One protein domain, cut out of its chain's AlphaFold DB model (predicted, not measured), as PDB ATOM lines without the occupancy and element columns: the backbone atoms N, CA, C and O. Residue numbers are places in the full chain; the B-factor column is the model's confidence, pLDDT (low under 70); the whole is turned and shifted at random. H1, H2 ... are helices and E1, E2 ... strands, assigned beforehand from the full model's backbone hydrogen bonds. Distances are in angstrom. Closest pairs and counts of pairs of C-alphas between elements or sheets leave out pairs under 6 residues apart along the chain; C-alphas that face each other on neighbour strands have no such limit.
ATOM      1  N   VAL A  15     198.559 217.192 201.649       96.75
ATOM      2  CA  VAL A  15     199.676 216.659 202.442       96.75
ATOM      3  C   VAL A  15     199.311 215.245 202.875       96.75
ATOM      4  O   VAL A  15     198.406 215.051 203.682       96.75
ATOM      5  N   ILE A  16     200.015 214.263 202.325       96.31
ATOM      6  CA  ILE A  16     199.737 212.833 202.523       96.31
ATOM      7  C   ILE A  16     200.655 212.205 203.572       96.31
ATOM      8  O   ILE A  16     200.339 211.150 204.117       96.31
ATOM      9  N   TYR A  17     201.789 212.849 203.857       97.81
ATOM     10  CA  TYR A  17     202.702 212.455 204.919       97.81
ATOM     11  C   TYR A  17     203.511 213.659 205.394       97.81
ATOM     12  O   TYR A  17     204.223 214.286 204.611       97.81
ATOM     13  N   ARG A  18     203.415 213.992 206.677       98.31
ATOM     14  CA  ARG A  18     204.211 215.038 207.314       98.31
ATOM     15  C   ARG A  18     205.346 214.398 208.092       98.31
ATOM     16  O   ARG A  18     205.106 213.505 208.897       98.31
ATOM     17  N   ILE A  19     206.568 214.871 207.886       97.88
ATOM     18  CA  ILE A  19     207.740 214.398 208.627       97.88
ATOM     19  C   ILE A  19     207.965 215.287 209.846       97.88
ATOM     20  O   ILE A  19     208.089 214.791 210.962       97.88
ATOM     21  N   ASP A  20     207.960 216.598 209.635       97.19
ATOM     22  CA  ASP A  20     208.085 217.610 210.679       97.19
ATOM     23  C   ASP A  20     207.363 218.910 210.268       97.19
ATOM     24  O   ASP A  20     206.476 218.900 209.407       97.19
ATOM     25  N   GLU A  21     207.690 220.023 210.928       97.31
ATOM     26  CA  GLU A  21     207.119 221.343 210.642       97.31
ATOM     27  C   GLU A  21     207.364 221.788 209.191       97.31
ATOM     28  O   GLU A  21     206.451 222.323 208.562       97.31
ATOM     29  N   TYR A  22     208.547 221.503 208.639       97.50
ATOM     30  CA  TYR A  22     209.017 222.047 207.363       97.50
ATOM     31  C   TYR A  22     209.050 221.029 206.225       97.50
ATOM     32  O   TYR A  22     209.046 221.419 205.058       97.50
ATOM     33  N   ARG A  23     209.124 219.736 206.553       98.12
ATOM     34  CA  ARG A  23     209.287 218.649 205.584       98.12
ATOM     35  C   ARG A  23     208.042 217.786 205.502       98.12
ATOM     36  O   ARG A  23     207.556 217.251 206.506       98.12
ATOM     37  N   TYR A  24     207.520 217.636 204.294       98.19
ATOM     38  CA  TYR A  24     206.294 216.890 204.034       98.19
ATOM     39  C   TYR A  24     206.208 216.433 202.579       98.19
ATOM     40  O   TYR A  24     206.942 216.891 201.706       98.19
ATOM     41  N   ILE A  25     205.294 215.503 202.336       97.31
ATOM     42  CA  ILE A  25     205.031 214.910 201.033       97.31
ATOM     43  C   ILE A  25     203.608 215.264 200.629       97.31
ATOM     44  O   ILE A  25     202.678 215.140 201.437       97.31
ATOM     45  N   THR A  26     203.437 215.676 199.377       96.25
ATOM     46  CA  THR A  26     202.123 215.925 198.785       96.25
ATOM     47  C   THR A  26     201.809 214.962 197.652       96.25
ATOM     48  O   THR A  26     202.708 214.436 196.993       96.25
ATOM     49  N   THR A  27     200.513 214.742 197.429       93.94
ATOM     50  CA  THR A  27     200.000 214.255 196.146       93.94
ATOM     51  C   THR A  27     199.361 215.414 195.386       93.94
ATOM     52  O   THR A  27     198.633 216.234 195.961       93.94
ATOM     53  N   GLU A  28     199.681 215.509 194.098       92.44
ATOM     54  CA  GLU A  28     199.261 216.585 193.199       92.44
ATOM     55  C   GLU A  28     198.877 216.021 191.828       92.44
ATOM     56  O   GLU A  28     199.345 214.952 191.426       92.44
ATOM     57  N   ALA A  29     198.022 216.751 191.107       88.50
ATOM     58  CA  ALA A  29     197.523 216.383 189.782       88.50
ATOM     59  C   ALA A  29     196.961 214.947 189.692       88.50
ATOM     60  O   ALA A  29     197.247 214.220 188.740       88.50
ATOM     61  N   TYR A  30     196.196 214.532 190.704       88.00
ATOM     62  CA  TYR A  30     195.720 213.160 190.877       88.00
ATOM     63  C   TYR A  30     194.236 212.990 190.545       88.00
ATOM     64  O   TYR A  30     193.427 213.869 190.835       88.00
ATOM     65  N   GLN A  31     193.865 211.827 190.003       85.44
ATOM     66  CA  GLN A  31     192.458 211.397 189.943       85.44
ATOM     67  C   GLN A  31     191.987 210.862 191.298       85.44
ATOM     68  O   GLN A  31     190.874 211.135 191.744       85.44
ATOM     69  N   HIS A  32     192.856 210.097 191.960       87.25
ATOM     70  CA  HIS A  32     192.629 209.565 193.293       87.25
ATOM     71  C   HIS A  32     193.858 209.840 194.167       87.25
ATOM     72  O   HIS A  32     194.985 209.591 193.756       87.25
ATOM     73  N   CYS A  33     193.692 210.359 195.383       87.38
ATOM     74  CA  CYS A  33     194.860 210.713 196.202       87.38
ATOM     75  C   CYS A  33     195.737 209.514 196.603       87.38
ATOM     76  O   CYS A  33     196.870 209.702 197.041       87.38
ATOM     77  N   ASP A  34     195.245 208.284 196.440       85.12
ATOM     78  CA  ASP A  34     195.977 207.046 196.691       85.12
ATOM     79  C   ASP A  34     196.602 206.425 195.427       85.12
ATOM     80  O   ASP A  34     197.433 205.522 195.554       85.12
ATOM     81  N   ARG A  35     196.230 206.888 194.221       82.00
ATOM     82  CA  ARG A  35     196.697 206.353 192.927       82.00
ATOM     83  C   ARG A  35     196.467 207.325 191.761       82.00
ATOM     84  O   ARG A  35     195.477 208.039 191.718       82.00
ATOM     85  N   TYR A  36     197.309 207.267 190.733       82.62
ATOM     86  CA  TYR A  36     197.162 208.090 189.512       82.62
ATOM     87  C   TYR A  36     197.355 209.597 189.742       82.62
ATOM     88  O   TYR A  36     196.591 210.419 189.247       82.62
ATOM     89  N   GLY A  37     198.399 209.946 190.489       88.19
ATOM     90  CA  GLY A  37     198.863 211.317 190.701       88.19
ATOM     91  C   GLY A  37     200.381 211.421 190.655       88.19
ATOM     92  O   GLY A  37     201.067 210.456 190.309       88.19
ATOM     93  N   TYR A  38     200.917 212.558 191.088       90.25
ATOM     94  CA  TYR A  38     202.351 212.752 191.306       90.25
ATOM     95  C   TYR A  38     202.659 212.997 192.778       90.25
ATOM     96  O   TYR A  38     201.912 213.685 193.467       90.25
ATOM     97  N   LEU A  39     203.769 212.422 193.242       92.75
ATOM     98  CA  LEU A  39     204.306 212.664 194.576       92.75
ATOM     99  C   LEU A  39     205.353 213.762 194.531       92.75
ATOM    100  O   LEU A  39     206.252 213.734 193.681       92.75
ATOM    101  N   TYR A  40     205.264 214.675 195.487       95.50
ATOM    102  CA  TYR A  40     206.201 215.774 195.631       95.50
ATOM    103  C   TYR A  40     206.761 215.848 197.046       95.50
ATOM    104  O   TYR A  40     206.036 215.716 198.030       95.50
ATOM    105  N   TRP A  41     208.065 216.079 197.117       97.12
ATOM    106  CA  TRP A  41     208.814 216.421 198.312       97.12
ATOM    107  C   TRP A  41     208.781 217.929 198.531       97.12
ATOM    108  O   TRP A  41     209.032 218.691 197.590       97.12
ATOM    109  N   HIS A  42     208.557 218.338 199.779       98.12
ATOM    110  CA  HIS A  42     208.666 219.723 200.218       98.12
ATOM    111  C   HIS A  42     209.663 219.847 201.373       98.12
ATOM    112  O   HIS A  42     209.625 219.055 202.315       98.12
ATOM    113  N   ASP A  43     210.538 220.854 201.306       98.06
ATOM    114  CA  ASP A  43     211.314 221.365 202.448       98.06
ATOM    115  C   ASP A  43     211.238 222.894 202.429       98.06
ATOM    116  O   ASP A  43     211.943 223.565 201.661       98.06
ATOM    117  N   ASP A  44     210.372 223.445 203.278       98.00
ATOM    118  CA  ASP A  44     210.092 224.882 203.318       98.00
ATOM    119  C   ASP A  44     211.333 225.699 203.728       98.00
ATOM    120  O   ASP A  44     211.508 226.830 203.273       98.00
ATOM    121  N   ARG A  45     212.269 225.118 204.501       97.25
ATOM    122  CA  ARG A  45     213.530 225.789 204.892       97.25
ATOM    123  C   ARG A  45     214.446 226.027 203.695       97.25
ATOM    124  O   ARG A  45     215.280 226.929 203.720       97.25
ATOM    125  N   LYS A  46     214.316 225.185 202.665       96.25
ATOM    126  CA  LYS A  46     215.119 225.214 201.436       96.25
ATOM    127  C   LYS A  46     214.329 225.765 200.244       96.25
ATOM    128  O   LYS A  46     214.880 225.811 199.146       96.25
ATOM    129  N   ASN A  47     213.069 226.178 200.448       97.19
ATOM    130  CA  ASN A  47     212.119 226.527 199.385       97.19
ATOM    131  C   ASN A  47     212.088 225.457 198.276       97.19
ATOM    132  O   ASN A  47     212.176 225.758 197.083       97.19
ATOM    133  N   LEU A  48     212.070 224.190 198.690       97.75
ATOM    134  CA  LEU A  48     212.224 223.058 197.791       97.75
ATOM    135  C   LEU A  48     210.871 222.418 197.511       97.75
ATOM    136  O   LEU A  48     210.169 222.047 198.443       97.75
ATOM    137  N   HIS A  49     210.562 222.249 196.227       97.31
ATOM    138  CA  HIS A  49     209.412 221.502 195.730       97.31
ATOM    139  C   HIS A  49     209.894 220.576 194.607       97.31
ATOM    140  O   HIS A  49     210.121 221.022 193.479       97.31
ATOM    141  N   ALA A  50     210.119 219.300 194.924       96.56
ATOM    142  CA  ALA A  50     210.754 218.343 194.019       96.56
ATOM    143  C   ALA A  50     209.834 217.156 193.733       96.56
ATOM    144  O   ALA A  50     209.282 216.550 194.648       96.56
ATOM    145  N   LYS A  51     209.671 216.805 192.456       93.50
ATOM    146  CA  LYS A  51     208.902 215.622 192.064       93.50
ATOM    147  C   LYS A  51     209.689 214.366 192.437       93.50
ATOM    148  O   LYS A  51     210.801 214.191 191.953       93.50
ATOM    149  N   ILE A  52     209.086 213.503 193.249       90.75
ATOM    150  CA  ILE A  52     209.668 212.218 193.657       90.75
ATOM    151  C   ILE A  52     209.295 211.138 192.637       90.75
ATOM    152  O   ILE A  52     210.135 210.373 192.184       90.75
ATOM    153  N   GLY A  53     208.021 211.103 192.229       85.69
ATOM    154  CA  GLY A  53     207.523 210.039 191.367       85.69
ATOM    155  C   GLY A  53     206.013 210.062 191.176       85.69
ATOM    156  O   GLY A  53     205.373 211.117 191.181       85.69
ATOM    157  N   TRP A  54     205.448 208.876 190.974       84.44
ATOM    158  CA  TRP A  54     204.018 208.657 190.770       84.44
ATOM    159  C   TRP A  54     203.346 208.343 192.110       84.44
ATOM    160  O   TRP A  54     203.940 207.696 192.972       84.44
ATOM    161  N   THR A  55     202.109 208.809 192.295       76.81
ATOM    162  CA  THR A  55     201.315 208.504 193.494       76.81
ATOM    163  C   THR A  55     200.892 207.053 193.466       76.81
ATOM    164  O   THR A  55     200.093 206.648 192.620       76.81
ATOM    165  N   SER A  56     201.429 206.300 194.420       82.81
ATOM    166  CA  SER A  56     201.013 204.944 194.728       82.81
ATOM    167  C   SER A  56     201.377 204.636 196.182       82.81
ATOM    168  O   SER A  56     202.354 203.965 196.489       82.81
ATOM    169  N   LEU A  57     200.612 205.228 197.099       87.81
ATOM    170  CA  LEU A  57     200.998 205.381 198.504       87.81
ATOM    171  C   LEU A  57     201.426 204.064 199.163       87.81
ATOM    172  O   LEU A  57     200.738 203.042 199.063       87.81
ATOM    173  N   TRP A  58     202.529 204.113 199.914       93.12
ATOM    174  CA  TRP A  58     202.907 203.003 200.776       93.12
ATOM    175  C   TRP A  58     201.820 202.741 201.820       93.12
ATOM    176  O   TRP A  58     201.361 203.647 202.515       93.12
ATOM    177  N   ARG A  59     201.414 201.474 201.929       92.06
ATOM    178  CA  ARG A  59     200.294 201.052 202.783       92.06
ATOM    179  C   ARG A  59     200.727 200.521 204.147       92.06
ATOM    180  O   ARG A  59     199.898 200.368 205.039       92.06
ATOM    181  N   GLY A  60     202.008 200.198 204.303       95.19
ATOM    182  CA  GLY A  60     202.584 199.765 205.571       95.19
ATOM    183  C   GLY A  60     202.788 200.922 206.549       95.19
ATOM    184  O   GLY A  60     202.385 202.061 206.300       95.19
ATOM    185  N   ARG A  61     203.424 200.622 207.680       97.31
ATOM    186  CA  ARG A  61     203.898 201.650 208.611       97.31
ATOM    187  C   ARG A  61     205.188 202.256 208.059       97.31
ATOM    188  O   ARG A  61     206.005 201.550 207.466       97.31
ATOM    189  N   PHE A  62     205.365 203.553 208.236       98.19
ATOM    190  CA  PHE A  62     206.572 204.278 207.870       98.19
ATOM    191  C   PHE A  62     206.939 205.210 209.016       98.19
ATOM    192  O   PHE A  62     206.093 205.960 209.487       98.19
ATOM    193  N   VAL A  63     208.185 205.144 209.471       98.31
ATOM    194  CA  VAL A  63     208.747 206.097 210.424       98.31
ATOM    195  C   VAL A  63     210.116 206.554 209.947       98.31
ATOM    196  O   VAL A  63     210.890 205.779 209.384       98.31
ATOM    197  N   ILE A  64     210.421 207.825 210.172       97.69
ATOM    198  CA  ILE A  64     211.677 208.424 209.726       97.69
ATOM    199  C   ILE A  64     212.211 209.376 210.785       97.69
ATOM    200  O   ILE A  64     211.495 210.258 211.242       97.69
ATOM    201  N   GLU A  65     213.480 209.220 211.140       95.69
ATOM    202  CA  GLU A  65     214.262 210.229 211.844       95.69
ATOM    203  C   GLU A  65     215.070 210.978 210.771       95.69
ATOM    204  O   GLU A  65     216.099 210.491 210.306       95.69
ATOM    205  N   PRO A  66     214.556 212.100 210.253       85.81
ATOM    206  CA  PRO A  66     215.024 212.647 208.984       85.81
ATOM    207  C   PRO A  66     216.381 213.362 209.101       85.81
ATOM    208  O   PRO A  66     216.504 214.381 209.784       85.81
ATOM    209  N   GLY A  67     217.381 212.886 208.356       90.19
ATOM    210  CA  GLY A  67     218.646 213.595 208.139       90.19
ATOM    211  C   GLY A  67     218.506 214.807 207.205       90.19
ATOM    212  O   GLY A  67     217.447 215.053 206.628       90.19
ATOM    213  N   GLU A  68     219.575 215.592 207.051       91.25
ATOM    214  CA  GLU A  68     219.571 216.782 206.175       91.25
ATOM    215  C   GLU A  68     219.880 216.484 204.703       91.25
ATOM    216  O   GLU A  68     219.429 217.225 203.825       91.25
ATOM    217  N   GLU A  69     220.642 215.420 204.437       89.69
ATOM    218  CA  GLU A  69     221.110 215.043 203.094       89.69
ATOM    219  C   GLU A  69     220.457 213.756 202.591       89.69
ATOM    220  O   GLU A  69     219.983 213.703 201.459       89.69
ATOM    221  N   ARG A  70     220.425 212.727 203.444       90.94
ATOM    222  CA  ARG A  70     219.926 211.395 203.108       90.94
ATOM    223  C   ARG A  70     218.479 211.250 203.528       90.94
ATOM    224  O   ARG A  70     218.156 211.341 204.712       90.94
ATOM    225  N   ILE A  71     217.620 211.025 202.545       92.94
ATOM    226  CA  ILE A  71     216.174 210.926 202.734       92.94
ATOM    227  C   ILE A  71     215.697 209.694 201.978       92.94
ATOM    228  O   ILE A  71     216.134 209.455 200.856       92.94
ATOM    229  N   ALA A  72     214.797 208.926 202.581       93.50
ATOM    230  CA  ALA A  72     214.130 207.807 201.934       93.50
ATOM    231  C   ALA A  72     212.644 207.815 202.276       93.50
ATOM    232  O   ALA A  72     212.254 208.078 203.416       93.50
ATOM    233  N   VAL A  73     211.826 207.507 201.280       95.06
ATOM    234  CA  VAL A  73     210.372 207.469 201.365       95.06
ATOM    235  C   VAL A  73     209.904 206.156 200.736       95.06
ATOM    236  O   VAL A  73     210.222 205.892 199.575       95.06
ATOM    237  N   PRO A  74     209.166 205.304 201.465       95.12
ATOM    238  CA  PRO A  74     208.599 204.107 200.877       95.12
ATOM    239  C   PRO A  74     207.415 204.459 199.979       95.12
ATOM    240  O   PRO A  74     206.607 205.338 200.285       95.12
ATOM    241  N   ASN A  75     207.288 203.706 198.900       91.44
ATOM    242  CA  ASN A  75     206.237 203.842 197.908       91.44
ATOM    243  C   ASN A  75     205.833 202.434 197.426       91.44
ATOM    244  O   ASN A  75     206.491 201.433 197.737       91.44
ATOM    245  N   PHE A  76     204.706 202.311 196.735       89.69
ATOM    246  CA  PHE A  76     204.210 201.028 196.233       89.69
ATOM    247  C   PHE A  76     204.239 201.040 194.703       89.69
ATOM    248  O   PHE A  76     203.543 201.825 194.083       89.69
ATOM    249  N   GLY A  77     205.021 200.183 194.053       85.56
ATOM    250  CA  GLY A  77     205.120 200.157 192.586       85.56
ATOM    251  C   GLY A  77     204.586 198.854 192.012       85.56
ATOM    252  O   GLY A  77     204.955 197.799 192.511       85.56
ATOM    253  N   CYS A  78     203.763 198.886 190.962       83.81
ATOM    254  CA  CYS A  78     203.383 197.682 190.216       83.81
ATOM    255  C   CYS A  78     203.804 197.802 188.754       83.81
ATOM    256  O   CYS A  78     203.430 198.752 188.072       83.81
ATOM    257  N   GLU A  79     204.521 196.792 188.279       78.31
ATOM    258  CA  GLU A  79     204.931 196.619 186.887       78.31
ATOM    259  C   GLU A  79     204.438 195.258 186.370       78.31
ATOM    260  O   GLU A  79     203.833 194.472 187.107       78.31
ATOM    261  N   ASP A  80     204.737 194.935 185.111       78.50
ATOM    262  CA  ASP A  80     204.331 193.675 184.470       78.50
ATOM    263  C   ASP A  80     204.778 192.425 185.250       78.50
ATOM    264  O   ASP A  80     204.114 191.389 185.227       78.50
ATOM    265  N   LYS A  81     205.909 192.515 185.962       79.56
ATOM    266  CA  LYS A  81     206.516 191.397 186.706       79.56
ATOM    267  C   LYS A  81     206.030 191.268 188.153       79.56
ATOM    268  O   LYS A  81     206.405 190.307 188.828       79.56
ATOM    269  N   GLY A  82     205.198 192.194 188.626       87.38
ATOM    270  CA  GLY A  82     204.641 192.171 189.975       87.38
ATOM    271  C   GLY A  82     204.601 193.541 190.638       87.38
ATOM    272  O   GLY A  82     204.948 194.562 190.049       87.38
ATOM    273  N   CYS A  83     204.161 193.539 191.890       89.75
ATOM    274  CA  CYS A  83     204.144 194.699 192.758       89.75
ATOM    275  C   CYS A  83     205.282 194.630 193.772       89.75
ATOM    276  O   CYS A  83     205.642 193.556 194.257       89.75
ATOM    277  N   TYR A  84     205.823 195.785 194.119       89.38
ATOM    278  CA  TYR A  84     207.028 195.940 194.906       89.38
ATOM    279  C   TYR A  84     206.849 197.035 195.954       89.38
ATOM    280  O   TYR A  84     206.185 198.045 195.716       89.38
ATOM    281  N   LEU A  85     207.488 196.845 197.109       91.44
ATOM    282  CA  LEU A  85     207.879 197.970 197.952       91.44
ATOM    283  C   LEU A  85     209.052 198.646 197.247       91.44
ATOM    284  O   LEU A  85     210.122 198.039 197.109       91.44
ATOM    285  N   THR A  86     208.840 199.875 196.803       90.25
ATOM    286  CA  THR A  86     209.897 200.730 196.272       90.25
ATOM    287  C   THR A  86     210.328 201.724 197.340       90.25
ATOM    288  O   THR A  86     209.554 202.073 198.232       90.25
ATOM    289  N   ILE A  87     211.583 202.146 197.273       91.75
ATOM    290  CA  ILE A  87     212.123 203.213 198.104       91.75
ATOM    291  C   ILE A  87     212.586 204.311 197.159       91.75
ATOM    292  O   ILE A  87     213.521 204.101 196.384       91.75
ATOM    293  N   ASP A  88     211.913 205.452 197.232       91.81
ATOM    294  CA  ASP A  88     212.367 206.688 196.617       91.81
ATOM    295  C   ASP A  88     213.361 207.345 197.580       91.81
ATOM    296  O   ASP A  88     213.067 207.491 198.771       91.81
ATOM    297  N   PHE A  89     214.548 207.711 197.108       91.62
ATOM    298  CA  PHE A  89     215.598 208.245 197.969       91.62
ATOM    299  C   PHE A  89     216.334 209.426 197.357       91.62
ATOM    300  O   PHE A  89     216.396 209.592 196.142       91.62
ATOM    301  N   SER A  90     216.935 210.223 198.233       91.88
ATOM    302  CA  SER A  90     217.766 211.367 197.890       91.88
ATOM    303  C   SER A  90     219.052 211.350 198.712       91.88
ATOM    304  O   SER A  90     219.034 211.002 199.895       91.88
ATOM    305  N   ASN A  91     220.158 211.741 198.074       90.56
ATOM    306  CA  ASN A  91     221.473 211.935 198.697       90.56
ATOM    307  C   ASN A  91     221.906 213.414 198.721       90.56
ATOM    308  O   ASN A  91     223.052 213.713 199.046       90.56
ATOM    309  N   ASP A  92     221.020 214.342 198.348       92.25
ATOM    310  CA  ASP A  92     221.321 215.774 198.224       92.25
ATOM    311  C   ASP A  92     220.293 216.675 198.933       92.25
ATOM    312  O   ASP A  92     220.128 217.859 198.608       92.25
ATOM    313  N   GLY A  93     219.619 216.117 199.941       92.50
ATOM    314  CA  GLY A  93     218.641 216.818 200.768       92.50
ATOM    315  C   GLY A  93     217.293 217.029 200.082       92.50
ATOM    316  O   GLY A  93     216.595 217.992 200.406       92.50
ATOM    317  N   GLY A  94     216.940 216.146 199.144       94.12
ATOM    318  CA  GLY A  94     215.648 216.098 198.464       94.12
ATOM    319  C   GLY A  94     215.601 216.845 197.132       94.12
ATOM    320  O   GLY A  94     214.501 217.074 196.624       94.12
ATOM    321  N   LYS A  95     216.746 217.274 196.578       95.06
ATOM    322  CA  LYS A  95     216.792 218.030 195.312       95.06
ATOM    323  C   LYS A  95     216.671 217.100 194.113       95.06
ATOM    324  O   LYS A  95     215.962 217.427 193.163       95.06
ATOM    325  N   THR A  96     217.342 215.955 194.169       92.38
ATOM    326  CA  THR A  96     217.234 214.873 193.190       92.38
ATOM    327  C   THR A  96     216.818 213.580 193.879       92.38
ATOM    328  O   THR A  96     217.066 213.386 195.074       92.38
ATOM    329  N   TRP A  97     216.121 212.734 193.120       91.06
ATOM    330  CA  TRP A  97     215.516 211.502 193.606       91.06
ATOM    331  C   TRP A  97     215.804 210.353 192.647       91.06
ATOM    332  O   TRP A  97     215.651 210.501 191.435       91.06
ATOM    333  N   ASP A  98     216.165 209.216 193.225       87.75
ATOM    334  CA  ASP A  98     216.308 207.925 192.565       87.75
ATOM    335  C   ASP A  98     215.390 206.905 193.252       87.75
ATOM    336  O   ASP A  98     214.887 207.137 194.354       87.75
ATOM    337  N   VAL A  99     215.164 205.756 192.613       86.38
ATOM    338  CA  VAL A  99     214.263 204.718 193.128       86.38
ATOM    339  C   VAL A  99     214.884 203.333 193.016       86.38
ATOM    340  O   VAL A  99     215.497 202.983 192.007       86.38
ATOM    341  N   PHE A 100     214.681 202.498 194.036       85.06
ATOM    342  CA  PHE A 100     214.968 201.066 193.950       85.06
ATOM    343  C   PHE A 100     213.822 200.216 194.501       85.06
ATOM    344  O   PHE A 100     213.048 200.635 195.357       85.06
ATOM    345  N   SER A 101     213.722 198.972 194.027       85.88
ATOM    346  CA  SER A 101     212.772 197.983 194.555       85.88
ATOM    347  C   SER A 101     213.403 197.169 195.685       85.88
ATOM    348  O   SER A 101     214.378 196.446 195.441       85.88
ATOM    349  N   SER A 102     212.818 197.245 196.884       84.88
ATOM    350  CA  SER A 102     213.255 196.546 198.099       84.88
ATOM    351  C   SER A 102     212.699 195.121 198.193       84.88
ATOM    352  O   SER A 102     213.469 194.175 198.367       84.88
ATOM    353  N   ALA A 103     211.383 194.942 198.049       84.88
ATOM    354  CA  ALA A 103     210.730 193.648 198.244       84.88
ATOM    355  C   ALA A 103     209.654 193.390 197.188       84.88
ATOM    356  O   ALA A 103     208.872 194.284 196.878       84.88
ATOM    357  N   ASN A 104     209.582 192.159 196.673       86.88
ATOM    358  CA  ASN A 104     208.463 191.705 195.844       86.88
ATOM    359  C   ASN A 104     207.271 191.353 196.748       86.88
ATOM    360  O   ASN A 104     207.391 190.543 197.672       86.88
ATOM    361  N   LEU A 105     206.134 191.988 196.487       88.38
ATOM    362  CA  LEU A 105     204.896 191.856 197.250       88.38
ATOM    363  C   LEU A 105     203.911 190.871 196.605       88.38
ATOM    364  O   LEU A 105     202.961 190.464 197.267       88.38
ATOM    365  N   GLY A 106     204.165 190.433 195.371       88.19
ATOM    366  CA  GLY A 106     203.357 189.469 194.628       88.19
ATOM    367  C   GLY A 106     202.828 190.030 193.308       88.19
ATOM    368  O   GLY A 106     203.156 191.142 192.904       88.19
ATOM    369  N   GLY A 107     201.999 189.250 192.613       88.44
ATOM    370  CA  GLY A 107     201.333 189.704 191.390       88.44
ATOM    371  C   GLY A 107     200.273 190.775 191.672       88.44
ATOM    372  O   GLY A 107     199.658 190.781 192.738       88.44
ATOM    373  N   ARG A 108     200.008 191.652 190.695       84.69
ATOM    374  CA  ARG A 108     199.049 192.762 190.836       84.69
ATOM    375  C   ARG A 108     197.663 192.315 191.293       84.69
ATOM    376  O   ARG A 108     197.171 192.794 192.309       84.69
ATOM    377  N   SER A 109     197.081 191.333 190.603       82.75
ATOM    378  CA  SER A 109     195.768 190.782 190.967       82.75
ATOM    379  C   SER A 109     195.751 190.222 192.393       82.75
ATOM    380  O   SER A 109     194.787 190.413 193.127       82.75
ATOM    381  N   THR A 110     196.841 189.582 192.820       84.69
ATOM    382  CA  THR A 110     196.971 189.039 194.174       84.69
ATOM    383  C   THR A 110     196.960 190.151 195.219       84.69
ATOM    384  O   THR A 110     196.195 190.075 196.174       84.69
ATOM    385  N   VAL A 111     197.759 191.201 195.026       84.56
ATOM    386  CA  VAL A 111     197.862 192.304 195.990       84.56
ATOM    387  C   VAL A 111     196.590 193.159 196.038       84.56
ATOM    388  O   VAL A 111     196.215 193.646 197.103       84.56
ATOM    389  N   GLU A 112     195.912 193.352 194.908       81.19
ATOM    390  CA  GLU A 112     194.704 194.182 194.843       81.19
ATOM    391  C   GLU A 112     193.458 193.439 195.355       81.19
ATOM    392  O   GLU A 112     192.660 194.028 196.087       81.19
ATOM    393  N   ASN A 113     193.316 192.144 195.045       86.06
ATOM    394  CA  ASN A 113     192.071 191.405 195.281       86.06
ATOM    395  C   ASN A 113     192.096 190.482 196.511       86.06
ATOM    396  O   ASN A 113     191.034 190.048 196.957       86.06
ATOM    397  N   ASN A 114     193.267 190.168 197.084       90.94
ATOM    398  CA  ASN A 114     193.358 189.281 198.247       90.94
ATOM    399  C   ASN A 114     193.475 190.080 199.564       90.94
ATOM    400  O   ASN A 114     194.502 190.719 199.808       90.94
ATOM    401  N   PRO A 115     192.471 190.036 200.463       90.88
ATOM    402  CA  PRO A 115     192.515 190.760 201.734       90.88
ATOM    403  C   PRO A 115     193.642 190.296 202.667       90.88
ATOM    404  O   PRO A 115     194.208 191.131 203.364       90.88
ATOM    405  N   VAL A 116     194.009 189.010 202.647       91.06
ATOM    406  CA  VAL A 116     195.108 188.473 203.470       91.06
ATOM    407  C   VAL A 116     196.445 189.070 203.031       91.06
ATOM    408  O   VAL A 116     197.255 189.472 203.861       91.06
ATOM    409  N   GLU A 117     196.659 189.197 201.722       89.62
ATOM    410  CA  GLU A 117     197.882 189.799 201.182       89.62
ATOM    411  C   GLU A 117     197.940 191.308 201.431       89.62
ATOM    412  O   GLU A 117     199.010 191.842 201.724       89.62
ATOM    413  N   ARG A 118     196.793 191.999 201.389       89.00
ATOM    414  CA  ARG A 118     196.720 193.415 201.779       89.00
ATOM    415  C   ARG A 118     197.102 193.615 203.242       89.00
ATOM    416  O   ARG A 118     197.930 194.477 203.524       89.00
ATOM    417  N   GLU A 119     196.575 192.789 204.144       91.81
ATOM    418  CA  GLU A 119     196.925 192.849 205.568       91.81
ATOM    419  C   GLU A 119     198.414 192.555 205.791       91.81
ATOM    420  O   GLU A 119     199.106 193.276 206.513       91.81
ATOM    421  N   ARG A 120     198.958 191.567 205.068       91.88
ATOM    422  CA  ARG A 120     200.393 191.265 205.083       91.88
ATOM    423  C   ARG A 120     201.237 192.486 204.711       91.88
ATOM    424  O   ARG A 120     202.226 192.751 205.386       91.88
ATOM    425  N   ILE A 121     200.848 193.250 203.688       92.25
ATOM    426  CA  ILE A 121     201.545 194.489 203.289       92.25
ATOM    427  C   ILE A 121     201.385 195.586 204.350       92.25
ATOM    428  O   ILE A 121     202.359 196.263 204.673       92.25
ATOM    429  N   HIS A 122     200.190 195.749 204.922       93.50
ATOM    430  CA  HIS A 122     199.926 196.749 205.965       93.50
ATOM    431  C   HIS A 122     200.750 196.518 207.241       93.50
ATOM    432  O   HIS A 122     201.020 197.479 207.975       93.50
ATOM    433  N   SER A 123     201.152 195.265 207.475       94.94
ATOM    434  CA  SER A 123     202.000 194.834 208.589       94.94
ATOM    435  C   SER A 123     203.504 195.075 208.377       94.94
ATOM    436  O   SER A 123     204.295 194.846 209.290       94.94
ATOM    437  N   ILE A 124     203.926 195.526 207.190       95.62
ATOM    438  CA  ILE A 124     205.331 195.849 206.918       95.62
ATOM    439  C   ILE A 124     205.633 197.253 207.446       95.62
ATOM    440  O   ILE A 124     204.946 198.218 207.106       95.62
ATOM    441  N   GLU A 125     206.690 197.370 208.243       96.81
ATOM    442  CA  GLU A 125     207.209 198.639 208.745       96.81
ATOM    443  C   GLU A 125     208.488 199.029 208.002       96.81
ATOM    444  O   GLU A 125     209.387 198.208 207.818       96.81
ATOM    445  N   VAL A 126     208.573 200.289 207.580       97.31
ATOM    446  CA  VAL A 126     209.799 200.892 207.055       97.31
ATOM    447  C   VAL A 126     210.318 201.914 208.058       97.31
ATOM    448  O   VAL A 126     209.582 202.823 208.439       97.31
ATOM    449  N   ARG A 127     211.581 201.779 208.470       96.94
ATOM    450  CA  ARG A 127     212.284 202.761 209.307       96.94
ATOM    451  C   ARG A 127     213.413 203.404 208.529       96.94
ATOM    452  O   ARG A 127     214.162 202.695 207.862       96.94
ATOM    453  N   VAL A 128     213.563 204.713 208.669       95.88
ATOM    454  CA  VAL A 128     214.682 205.465 208.092       95.88
ATOM    455  C   VAL A 128     215.380 206.251 209.193       95.88
ATOM    456  O   VAL A 128     214.728 206.982 209.935       95.88
ATOM    457  N   THR A 129     216.691 206.087 209.319       94.00
ATOM    458  CA  THR A 129     217.517 206.780 210.320       94.00
ATOM    459  C   THR A 129     218.152 208.048 209.748       94.00
ATOM    460  O   THR A 129     218.238 208.231 208.529       94.00
ATOM    461  N   THR A 130     218.673 208.905 210.628       92.06
ATOM    462  CA  THR A 130     219.318 210.177 210.247       92.06
ATOM    463  C   THR A 130     220.553 210.009 209.367       92.06
ATOM    464  O   THR A 130     220.858 210.888 208.561       92.06
ATOM    465  N   ASP A 131     221.261 208.884 209.485       85.62
ATOM    466  CA  ASP A 131     222.452 208.559 208.697       85.62
ATOM    467  C   ASP A 131     222.142 207.871 207.355       85.62
ATOM    468  O   ASP A 131     223.068 207.627 206.570       85.62
ATOM    469  N   GLY A 132     220.858 207.635 207.055       87.69
ATOM    470  CA  GLY A 132     220.384 207.064 205.795       87.69
ATOM    471  C   GLY A 132     220.358 205.536 205.763       87.69
ATOM    472  O   GLY A 132     220.463 204.956 204.679       87.69
ATOM    473  N   LEU A 133     220.243 204.871 206.919       89.19
ATOM    474  CA  LEU A 133     219.911 203.448 206.968       89.19
ATOM    475  C   LEU A 133     218.403 203.270 206.818       89.19
ATOM    476  O   LEU A 133     217.608 203.990 207.420       89.19
ATOM    477  N   ILE A 134     218.019 202.282 206.019       92.19
ATOM    478  CA  ILE A 134     216.625 201.929 205.766       92.19
ATOM    479  C   ILE A 134     216.418 200.502 206.245       92.19
ATOM    480  O   ILE A 134     217.141 199.599 205.825       92.19
ATOM    481  N   TYR A 135     215.410 200.286 207.077       92.94
ATOM    482  CA  TYR A 135     215.018 198.971 207.566       92.94
ATOM    483  C   TYR A 135     213.620 198.652 207.066       92.94
ATOM    484  O   TYR A 135     212.702 199.439 207.269       92.94
ATOM    485  N   VAL A 136     213.451 197.493 206.441       94.06
ATOM    486  CA  VAL A 136     212.147 196.956 206.042       94.06
ATOM    487  C   VAL A 136     211.872 195.735 206.900       94.06
ATOM    488  O   VAL A 136     212.589 194.738 206.815       94.06
ATOM    489  N   ILE A 137     210.835 195.825 207.725       93.94
ATOM    490  CA  ILE A 137     210.541 194.907 208.823       93.94
ATOM    491  C   ILE A 137     209.136 194.330 208.599       93.94
ATOM    492  O   ILE A 137     208.136 194.944 208.973       93.94
ATOM    493  N   PRO A 138     209.011 193.172 207.934       91.56
ATOM    494  CA  PRO A 138     207.732 192.497 207.775       91.56
ATOM    495  C   PRO A 138     207.329 191.808 209.087       91.56
ATOM    496  O   PRO A 138     207.999 190.865 209.498       91.56
ATOM    497  N   ALA A 139     206.224 192.216 209.721       87.50
ATOM    498  CA  ALA A 139     205.796 191.639 211.005       87.50
ATOM    499  C   ALA A 139     205.494 190.128 210.942       87.50
ATOM    500  O   ALA A 139     205.619 189.417 211.935       87.50
ATOM    501  N   HIS A 140     205.122 189.615 209.767       82.19
ATOM    502  CA  HIS A 140     204.864 188.191 209.525       82.19
ATOM    503  C   HIS A 140     206.134 187.356 209.298       82.19
ATOM    504  O   HIS A 140     206.034 186.199 208.885       82.19
ATOM    505  N   ARG A 141     207.330 187.928 209.485       79.94
ATOM    506  CA  ARG A 141     208.611 187.231 209.316       79.94
ATOM    507  C   ARG A 141     209.506 187.452 210.525       79.94
ATOM    508  O   ARG A 141     209.492 188.510 211.138       79.94
ATOM    509  N   HIS A 142     210.358 186.473 210.807       80.31
ATOM    510  CA  HIS A 142     211.418 186.593 211.810       80.31
ATOM    511  C   HIS A 142     212.665 187.278 211.246       80.31
ATOM    512  O   HIS A 142     213.768 186.993 211.687       80.31
ATOM    513  N   HIS A 143     212.501 188.143 210.241       85.44
ATOM    514  CA  HIS A 143     213.619 188.788 209.581       85.44
ATOM    515  C   HIS A 143     213.344 190.215 209.139       85.44
ATOM    516  O   HIS A 143     212.191 190.577 208.911       85.44
ATOM    517  N   TYR A 144     214.401 190.988 208.905       88.62
ATOM    518  CA  TYR A 144     214.339 192.303 208.273       88.62
ATOM    519  C   TYR A 144     215.309 192.414 207.090       88.62
ATOM    520  O   TYR A 144     216.223 191.606 206.915       88.62
ATOM    521  N   TYR A 145     215.086 193.428 206.257       86.56
ATOM    522  CA  TYR A 145     216.026 193.862 205.228       86.56
ATOM    523  C   TYR A 145     216.609 195.210 205.634       86.56
ATOM    524  O   TYR A 145     215.873 196.068 206.122       86.56
ATOM    525  N   ARG A 146     217.909 195.407 205.411       85.62
ATOM    526  CA  ARG A 146     218.586 196.689 205.623       85.62
ATOM    527  C   ARG A 146     219.182 197.203 204.320       85.62
ATOM    528  O   ARG A 146     219.695 196.417 203.527       85.62
ATOM    529  N   TYR A 147     219.139 198.514 204.132       84.38
ATOM    530  CA  TYR A 147     219.780 199.237 203.035       84.38
ATOM    531  C   TYR A 147     220.503 200.462 203.593       84.38
ATOM    532  O   TYR A 147     220.199 200.912 204.701       84.38
ATOM    533  N   ARG A 148     221.450 201.004 202.829       81.31
ATOM    534  CA  ARG A 148     222.198 202.207 203.192       81.31
ATOM    535  C   ARG A 148     222.313 203.120 201.983       81.31
ATOM    536  O   ARG A 148     222.840 202.691 200.969       81.31
ATOM    537  N   LEU A 149     221.896 204.374 202.149       76.00
ATOM    538  CA  LEU A 149     222.060 205.433 201.156       76.00
ATOM    539  C   LEU A 149     223.529 205.884 201.091       76.00
ATOM    540  O   LEU A 149     223.932 206.865 201.715       76.00
ATOM    541  N   ASP A 150     224.367 205.118 200.401       69.19
ATOM    542  CA  ASP A 150     225.812 205.361 200.257       69.19
ATOM    543  C   ASP A 150     226.211 206.020 198.924       69.19
ATOM    544  O   ASP A 150     227.388 206.301 198.701       69.19
ATOM    545  N   GLY A 151     225.237 206.327 198.063       53.25
ATOM    546  CA  GLY A 151     225.462 207.050 196.811       53.25
ATOM    547  C   GLY A 151     225.867 206.184 195.615       53.25
ATOM    548  O   GLY A 151     226.262 206.747 194.593       53.25
ATOM    549  N   THR A 152     225.766 204.849 195.677       53.81
ATOM    550  CA  THR A 152     225.917 204.003 194.475       53.81
ATOM    551  C   THR A 152     224.578 203.766 193.754       53.81
ATOM    552  O   THR A 152     223.569 203.576 194.425       53.81
ATOM    553  N   PRO A 153     224.522 203.703 192.408       43.69
ATOM    554  CA  PRO A 153     223.269 203.465 191.669       43.69
ATOM    555  C   PRO A 153     222.563 202.149 192.035       43.69
ATOM    556  O   PRO A 153     221.337 202.070 192.052       43.69
ATOM    557  N   ASP A 154     223.335 201.122 192.392       51.97
ATOM    558  CA  ASP A 154     222.815 199.861 192.908       51.97
ATOM    559  C   ASP A 154     222.685 199.948 194.436       51.97
ATOM    560  O   ASP A 154     223.547 199.487 195.173       51.97
ATOM    561  N   GLN A 155     221.587 200.516 194.934       56.62
ATOM    562  CA  GLN A 155     221.258 200.536 196.374       56.62
ATOM    563  C   GLN A 155     220.860 199.147 196.928       56.62
ATOM    564  O   GLN A 155     220.468 199.001 198.088       56.62
ATOM    565  N   ARG A 156     220.935 198.097 196.097       50.94
ATOM    566  CA  ARG A 156     220.805 196.702 196.524       50.94
ATOM    567  C   ARG A 156     222.170 196.197 196.991       50.94
ATOM    568  O   ARG A 156     223.095 196.207 196.179       50.94
ATOM    569  N   PRO A 157     222.292 195.665 198.219       46.00
ATOM    570  CA  PRO A 157     223.502 194.973 198.632       46.00
ATOM    571  C   PRO A 157     223.806 193.858 197.622       46.00
ATOM    572  O   PRO A 157     222.995 192.946 197.424       46.00
ATOM    573  N   ARG A 158     224.947 193.938 196.930       40.28
ATOM    574  CA  ARG A 158     225.506 192.761 196.261       40.28
ATOM    575  C   ARG A 158     226.017 191.872 197.400       40.28
ATOM    576  O   ARG A 158     226.977 192.240 198.071       40.28
ATOM    577  N   GLU A 159     225.307 190.773 197.664       38.38
ATOM    578  CA  GLU A 159     225.500 189.874 198.821       38.38
ATOM    579  C   GLU A 159     225.313 190.543 200.203       38.38
ATOM    580  O   GLU A 159     224.862 191.681 200.302       38.38
ATOM    581  N   THR A 160     225.616 189.814 201.286       39.75
ATOM    582  CA  THR A 160     225.566 190.204 202.715       39.75
ATOM    583  C   THR A 160     226.485 191.385 203.092       39.75
ATOM    584  O   THR A 160     226.860 191.528 204.254       39.75
ATOM    585  N   SER A 161     226.863 192.240 202.138       41.28
ATOM    586  CA  SER A 161     227.891 193.285 202.241       41.28
ATOM    587  C   SER A 161     227.459 194.553 202.992       41.28
ATOM    588  O   SER A 161     227.890 195.659 202.681       41.28
ATOM    589  N   LEU A 162     226.665 194.399 204.052       47.19
ATOM    590  CA  LEU A 162     226.570 195.403 205.110       47.19
ATOM    591  C   LEU A 162     227.479 194.972 206.271       47.19
ATOM    592  O   LEU A 162     227.008 194.566 207.336       47.19
ATOM    593  N   GLU A 163     228.797 195.025 206.058       43.41
ATOM    594  CA  GLU A 163     229.778 194.922 207.145       43.41
ATOM    595  C   GLU A 163     229.734 196.194 208.007       43.41
ATOM    596  O   GLU A 163     230.546 197.107 207.864       43.41
ATOM    597  N   ASP A 164     228.781 196.281 208.933       44.94
ATOM    598  CA  ASP A 164     228.761 197.378 209.901       44.94
ATOM    599  C   ASP A 164     229.605 197.022 211.141       44.94
ATOM    600  O   ASP A 164     229.150 196.375 212.082       44.94
ATOM    601  N   ARG A 165     230.850 197.531 211.119       46.75
ATOM    602  CA  ARG A 165     231.904 197.571 212.164       46.75
ATOM    603  C   ARG A 165     232.644 196.259 212.468       46.75
ATOM    604  O   ARG A 165     232.049 195.194 212.524       46.75
ATOM    605  N   LYS A 166     233.953 196.432 212.736       45.16
ATOM    606  CA  LYS A 166     235.071 195.587 213.252       45.16
ATOM    607  C   LYS A 166     234.921 194.061 213.469       45.16
ATOM    608  O   LYS A 166     235.951 193.396 213.452       45.16
ATOM    609  N   ASN A 167     233.716 193.517 213.663       52.59
ATOM    610  CA  ASN A 167     233.436 192.112 213.975       52.59
ATOM    611  C   ASN A 167     232.449 191.420 212.984       52.59
ATOM    612  O   ASN A 167     232.291 190.208 213.070       52.59
ATOM    613  N   GLY A 168     231.815 192.146 212.047       53.12
ATOM    614  CA  GLY A 168     231.576 191.676 210.666       53.12
ATOM    615  C   GLY A 168     230.548 190.578 210.310       53.12
ATOM    616  O   GLY A 168     230.872 189.803 209.419       53.12
ATOM    617  N   ILE A 169     229.323 190.496 210.869       59.88
ATOM    618  CA  ILE A 169     228.245 189.675 210.244       59.88
ATOM    619  C   ILE A 169     226.858 190.345 210.342       59.88
ATOM    620  O   ILE A 169     226.363 190.618 211.433       59.88
ATOM    621  N   TYR A 170     226.203 190.563 209.193       67.88
ATOM    622  CA  TYR A 170     224.788 190.951 209.087       67.88
ATOM    623  C   TYR A 170     223.876 189.786 209.503       67.88
ATOM    624  O   TYR A 170     223.813 188.769 208.812       67.88
ATOM    625  N   ASN A 171     223.150 189.943 210.613       75.06
ATOM    626  CA  ASN A 171     222.123 188.995 211.044       75.06
ATOM    627  C   ASN A 171     220.722 189.559 210.758       75.06
ATOM    628  O   ASN A 171     220.218 190.408 211.492       75.06
ATOM    629  N   TRP A 172     220.099 189.066 209.689       77.94
ATOM    630  CA  TRP A 172     218.753 189.447 209.255       77.94
ATOM    631  C   TRP A 172     217.661 189.006 210.236       77.94
ATOM    632  O   TRP A 172     216.570 189.566 210.181       77.94
ATOM    633  N   GLU A 173     217.936 188.065 211.147       83.56
ATOM    634  CA  GLU A 173     216.984 187.596 212.167       83.56
ATOM    635  C   GLU A 173     217.034 188.414 213.469       83.56
ATOM    636  O   GLU A 173     216.105 188.368 214.276       83.56
ATOM    637  N   ASP A 174     218.089 189.211 213.677       84.69
ATOM    638  CA  ASP A 174     218.258 190.039 214.876       84.69
ATOM    639  C   ASP A 174     217.444 191.339 214.780       84.69
ATOM    640  O   ASP A 174     217.981 192.447 214.701       84.69
ATOM    641  N   VAL A 175     216.116 191.205 214.761       83.88
ATOM    642  CA  VAL A 175     215.183 192.343 214.715       83.88
ATOM    643  C   VAL A 175     215.338 193.239 215.955       83.88
ATOM    644  O   VAL A 175     215.079 194.436 215.880       83.88
ATOM    645  N   ALA A 176     215.814 192.691 217.079       85.00
ATOM    646  CA  ALA A 176     216.077 193.453 218.300       85.00
ATOM    647  C   ALA A 176     217.216 194.478 218.137       85.00
ATOM    648  O   ALA A 176     217.224 195.490 218.836       85.00
ATOM    649  N   SER A 177     218.146 194.255 217.201       84.44
ATOM    650  CA  SER A 177     219.190 195.230 216.849       84.44
ATOM    651  C   SER A 177     218.698 196.405 215.994       84.44
ATOM    652  O   SER A 177     219.442 197.369 215.794       84.44
ATOM    653  N   VAL A 178     217.467 196.348 215.469       88.31
ATOM    654  CA  VAL A 178     216.923 197.407 214.615       88.31
ATOM    655  C   VAL A 178     216.574 198.625 215.478       88.31
ATOM    656  O   VAL A 178     215.758 198.500 216.394       88.31
ATOM    657  N   PRO A 179     217.133 199.815 215.188       90.94
ATOM    658  CA  PRO A 179     216.906 201.001 216.003       90.94
ATOM    659  C   PRO A 179     215.423 201.371 216.049       90.94
ATOM    660  O   PRO A 179     214.691 201.248 215.059       90.94
ATOM    661  N   GLU A 180     214.979 201.849 217.209       93.44
ATOM    662  CA  GLU A 180     213.702 202.545 217.309       93.44
ATOM    663  C   GLU A 180     213.815 203.910 216.632       93.44
ATOM    664  O   GLU A 180     214.741 204.675 216.892       93.44
ATOM    665  N   VAL A 181     212.855 204.210 215.765       95.94
ATOM    666  CA  VAL A 181     212.789 205.447 214.985       95.94
ATOM    667  C   VAL A 181     211.411 206.059 215.197       95.94
ATOM    668  O   VAL A 181     210.410 205.342 215.227       95.94
ATOM    669  N   LYS A 182     211.351 207.386 215.339       96.44
ATOM    670  CA  LYS A 182     210.096 208.132 215.475       96.44
ATOM    671  C   LYS A 182     210.061 209.277 214.477       96.44
ATOM    672  O   LYS A 182     210.992 210.076 214.432       96.44
ATOM    673  N   THR A 183     208.960 209.383 213.737       98.12
ATOM    674  CA  THR A 183     208.677 210.562 212.916       98.12
ATOM    675  C   THR A 183     208.413 211.762 213.826       98.12
ATOM    676  O   THR A 183     207.539 211.655 214.688       98.12
ATOM    677  N   PRO A 184     209.104 212.906 213.659       98.06
ATOM    678  CA  PRO A 184     208.903 214.077 214.517       98.06
ATOM    679  C   PRO A 184     207.453 214.581 214.580       98.06
ATOM    680  O   PRO A 184     206.995 215.008 215.635       98.06
ATOM    681  N   SER A 185     206.708 214.494 213.476       98.19
ATOM    682  CA  SER A 185     205.280 214.837 213.413       98.19
ATOM    683  C   SER A 185     204.360 213.858 214.158       98.19
ATOM    684  O   SER A 185     203.183 214.156 214.352       98.19
ATOM    685  N   GLY A 186     204.859 212.670 214.511       98.12
ATOM    686  CA  GLY A 186     204.068 211.545 215.010       98.12
ATOM    687  C   GLY A 186     203.271 210.791 213.938       98.12
ATOM    688  O   GLY A 186     202.600 209.816 214.267       98.12
ATOM    689  N   GLN A 187     203.325 211.198 212.665       98.31
ATOM    690  CA  GLN A 187     202.657 210.472 211.586       98.31
ATOM    691  C   GLN A 187     203.427 209.191 211.239       98.31
ATOM    692  O   GLN A 187     204.643 209.218 211.061       98.31
ATOM    693  N   GLU A 188     202.706 208.073 211.122       97.69
ATOM    694  CA  GLU A 188     203.308 206.752 210.869       97.69
ATOM    695  C   GLU A 188     202.749 206.037 209.630       97.69
ATOM    696  O   GLU A 188     203.153 204.923 209.294       97.69
ATOM    697  N   ARG A 189     201.755 206.637 208.970       97.12
ATOM    698  CA  ARG A 189     201.097 206.094 207.779       97.12
ATOM    699  C   ARG A 189     200.740 207.222 206.831       97.12
ATOM    700  O   ARG A 189     200.401 208.320 207.272       97.12
ATOM    701  N   PHE A 190     200.787 206.931 205.537       95.88
ATOM    702  CA  PHE A 190     200.255 207.835 204.528       95.88
ATOM    703  C   PHE A 190     198.740 207.965 204.682       95.88
ATOM    704  O   PHE A 190     198.045 206.994 204.984       95.88
ATOM    705  N   THR A 191     198.237 209.172 204.464       94.75
ATOM    706  CA  THR A 191     196.812 209.499 204.515       94.75
ATOM    707  C   THR A 191     196.364 210.054 203.173       94.75
ATOM    708  O   THR A 191     197.114 210.769 202.519       94.75
TER     709      THR A 191
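Overview. This is residues 15 to 191 of the 204 residues of an uncharacterized protein of Azoarcus sp. CIB (UniProt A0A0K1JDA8). Picture three small strand sheets stacked in part: E6 E7 E8 sits in the middle, E5 E9 E10 E11 covers one of its faces like the second half of a sandwich, and the twisted sheet E1 E2 E3 E4 is stepped to the side, partly face to face with E6 E7 E8 through E4. Two short helices, H1 and H2, sit at one end, and a long tail after E11 wraps back round the body, with residues 163 to 168 sticking out. The 177 printed residues hold eight strands, two helices, then three strands; the class is mostly strand, though 88 residues, under half, are in named elements. E1 E2 E3 E4 and E6 E7 E8 are antiparallel, while E5 E9 E10 E11 is mixed. The whole is compact, with a radius of gyration of the C-alphas of 15.8 A and spans of 49 by 41 by 30 A.

Arrangement. Start with E1, residues 15 to 18, E2, 23 to 28, E3, 35 to 43, and E4, 48 to 56: a meander, each strand the antiparallel neighbour of the one before. Look for N 16 and O 25 at 2.9 A, N 26 and O 40 at 2.9 A, and N 41 and O 50 at 2.8 A. E6, residues 71 to 79, E7, 82 to 90, and E8, 98 to 106, form a second meander, with N 73 and O 88 at 2.8 A and N 87 and O 100 at 2.8 A. These two sheets face each other at 11.4 A; the closest C-alphas of E4 and E6 are Ser 56 and Phe 76, 5.3 A apart. H1, residues 108 to 113, stands up from the sheet E6 E7 E8 at a height of 8.1 A. H2, residues 115 to 122, touches H1 only at the corner, C-alphas 111 and 117 being closest at 5.8 A. In both helices every O i to N i+4 pair is within hydrogen-bond range. E5, residues 61 to 64, is parallel to E9, 124 to 128, with N 63 and O 126 at 2.9 A. E9, E10, 133 to 138, and E11, 145 to 148, are a third meander, with N 127 and O 135 at 2.9 A and N 136 and O 145 at 2.8 A. Their sheet faces E6 E7 E8 at 9.5 A, completing a stack of sheets, three sheets face to face in turn.

Along the chain. Find C-alpha 15 at (199.676, 216.659, 202.442), where E1 begins. E3 spans 23.0 A, and E4 spans 21.5 A with a bend of 63 degrees at residue 53. E6 spans 24.1 A, E7 24.6 A and E8 22.6 A. E11 ends at C-alpha 148, (222.198, 202.207, 203.192).

Size, cuts and confidence. The C-alphas of Gln 31 and Asn 167 are the two farthest apart, 51.3 A. The printed part has no cut, and no link between named elements is long. Residues 149 to 191 hold no named element, and pLDDT is under 70 at residues 150 to 170.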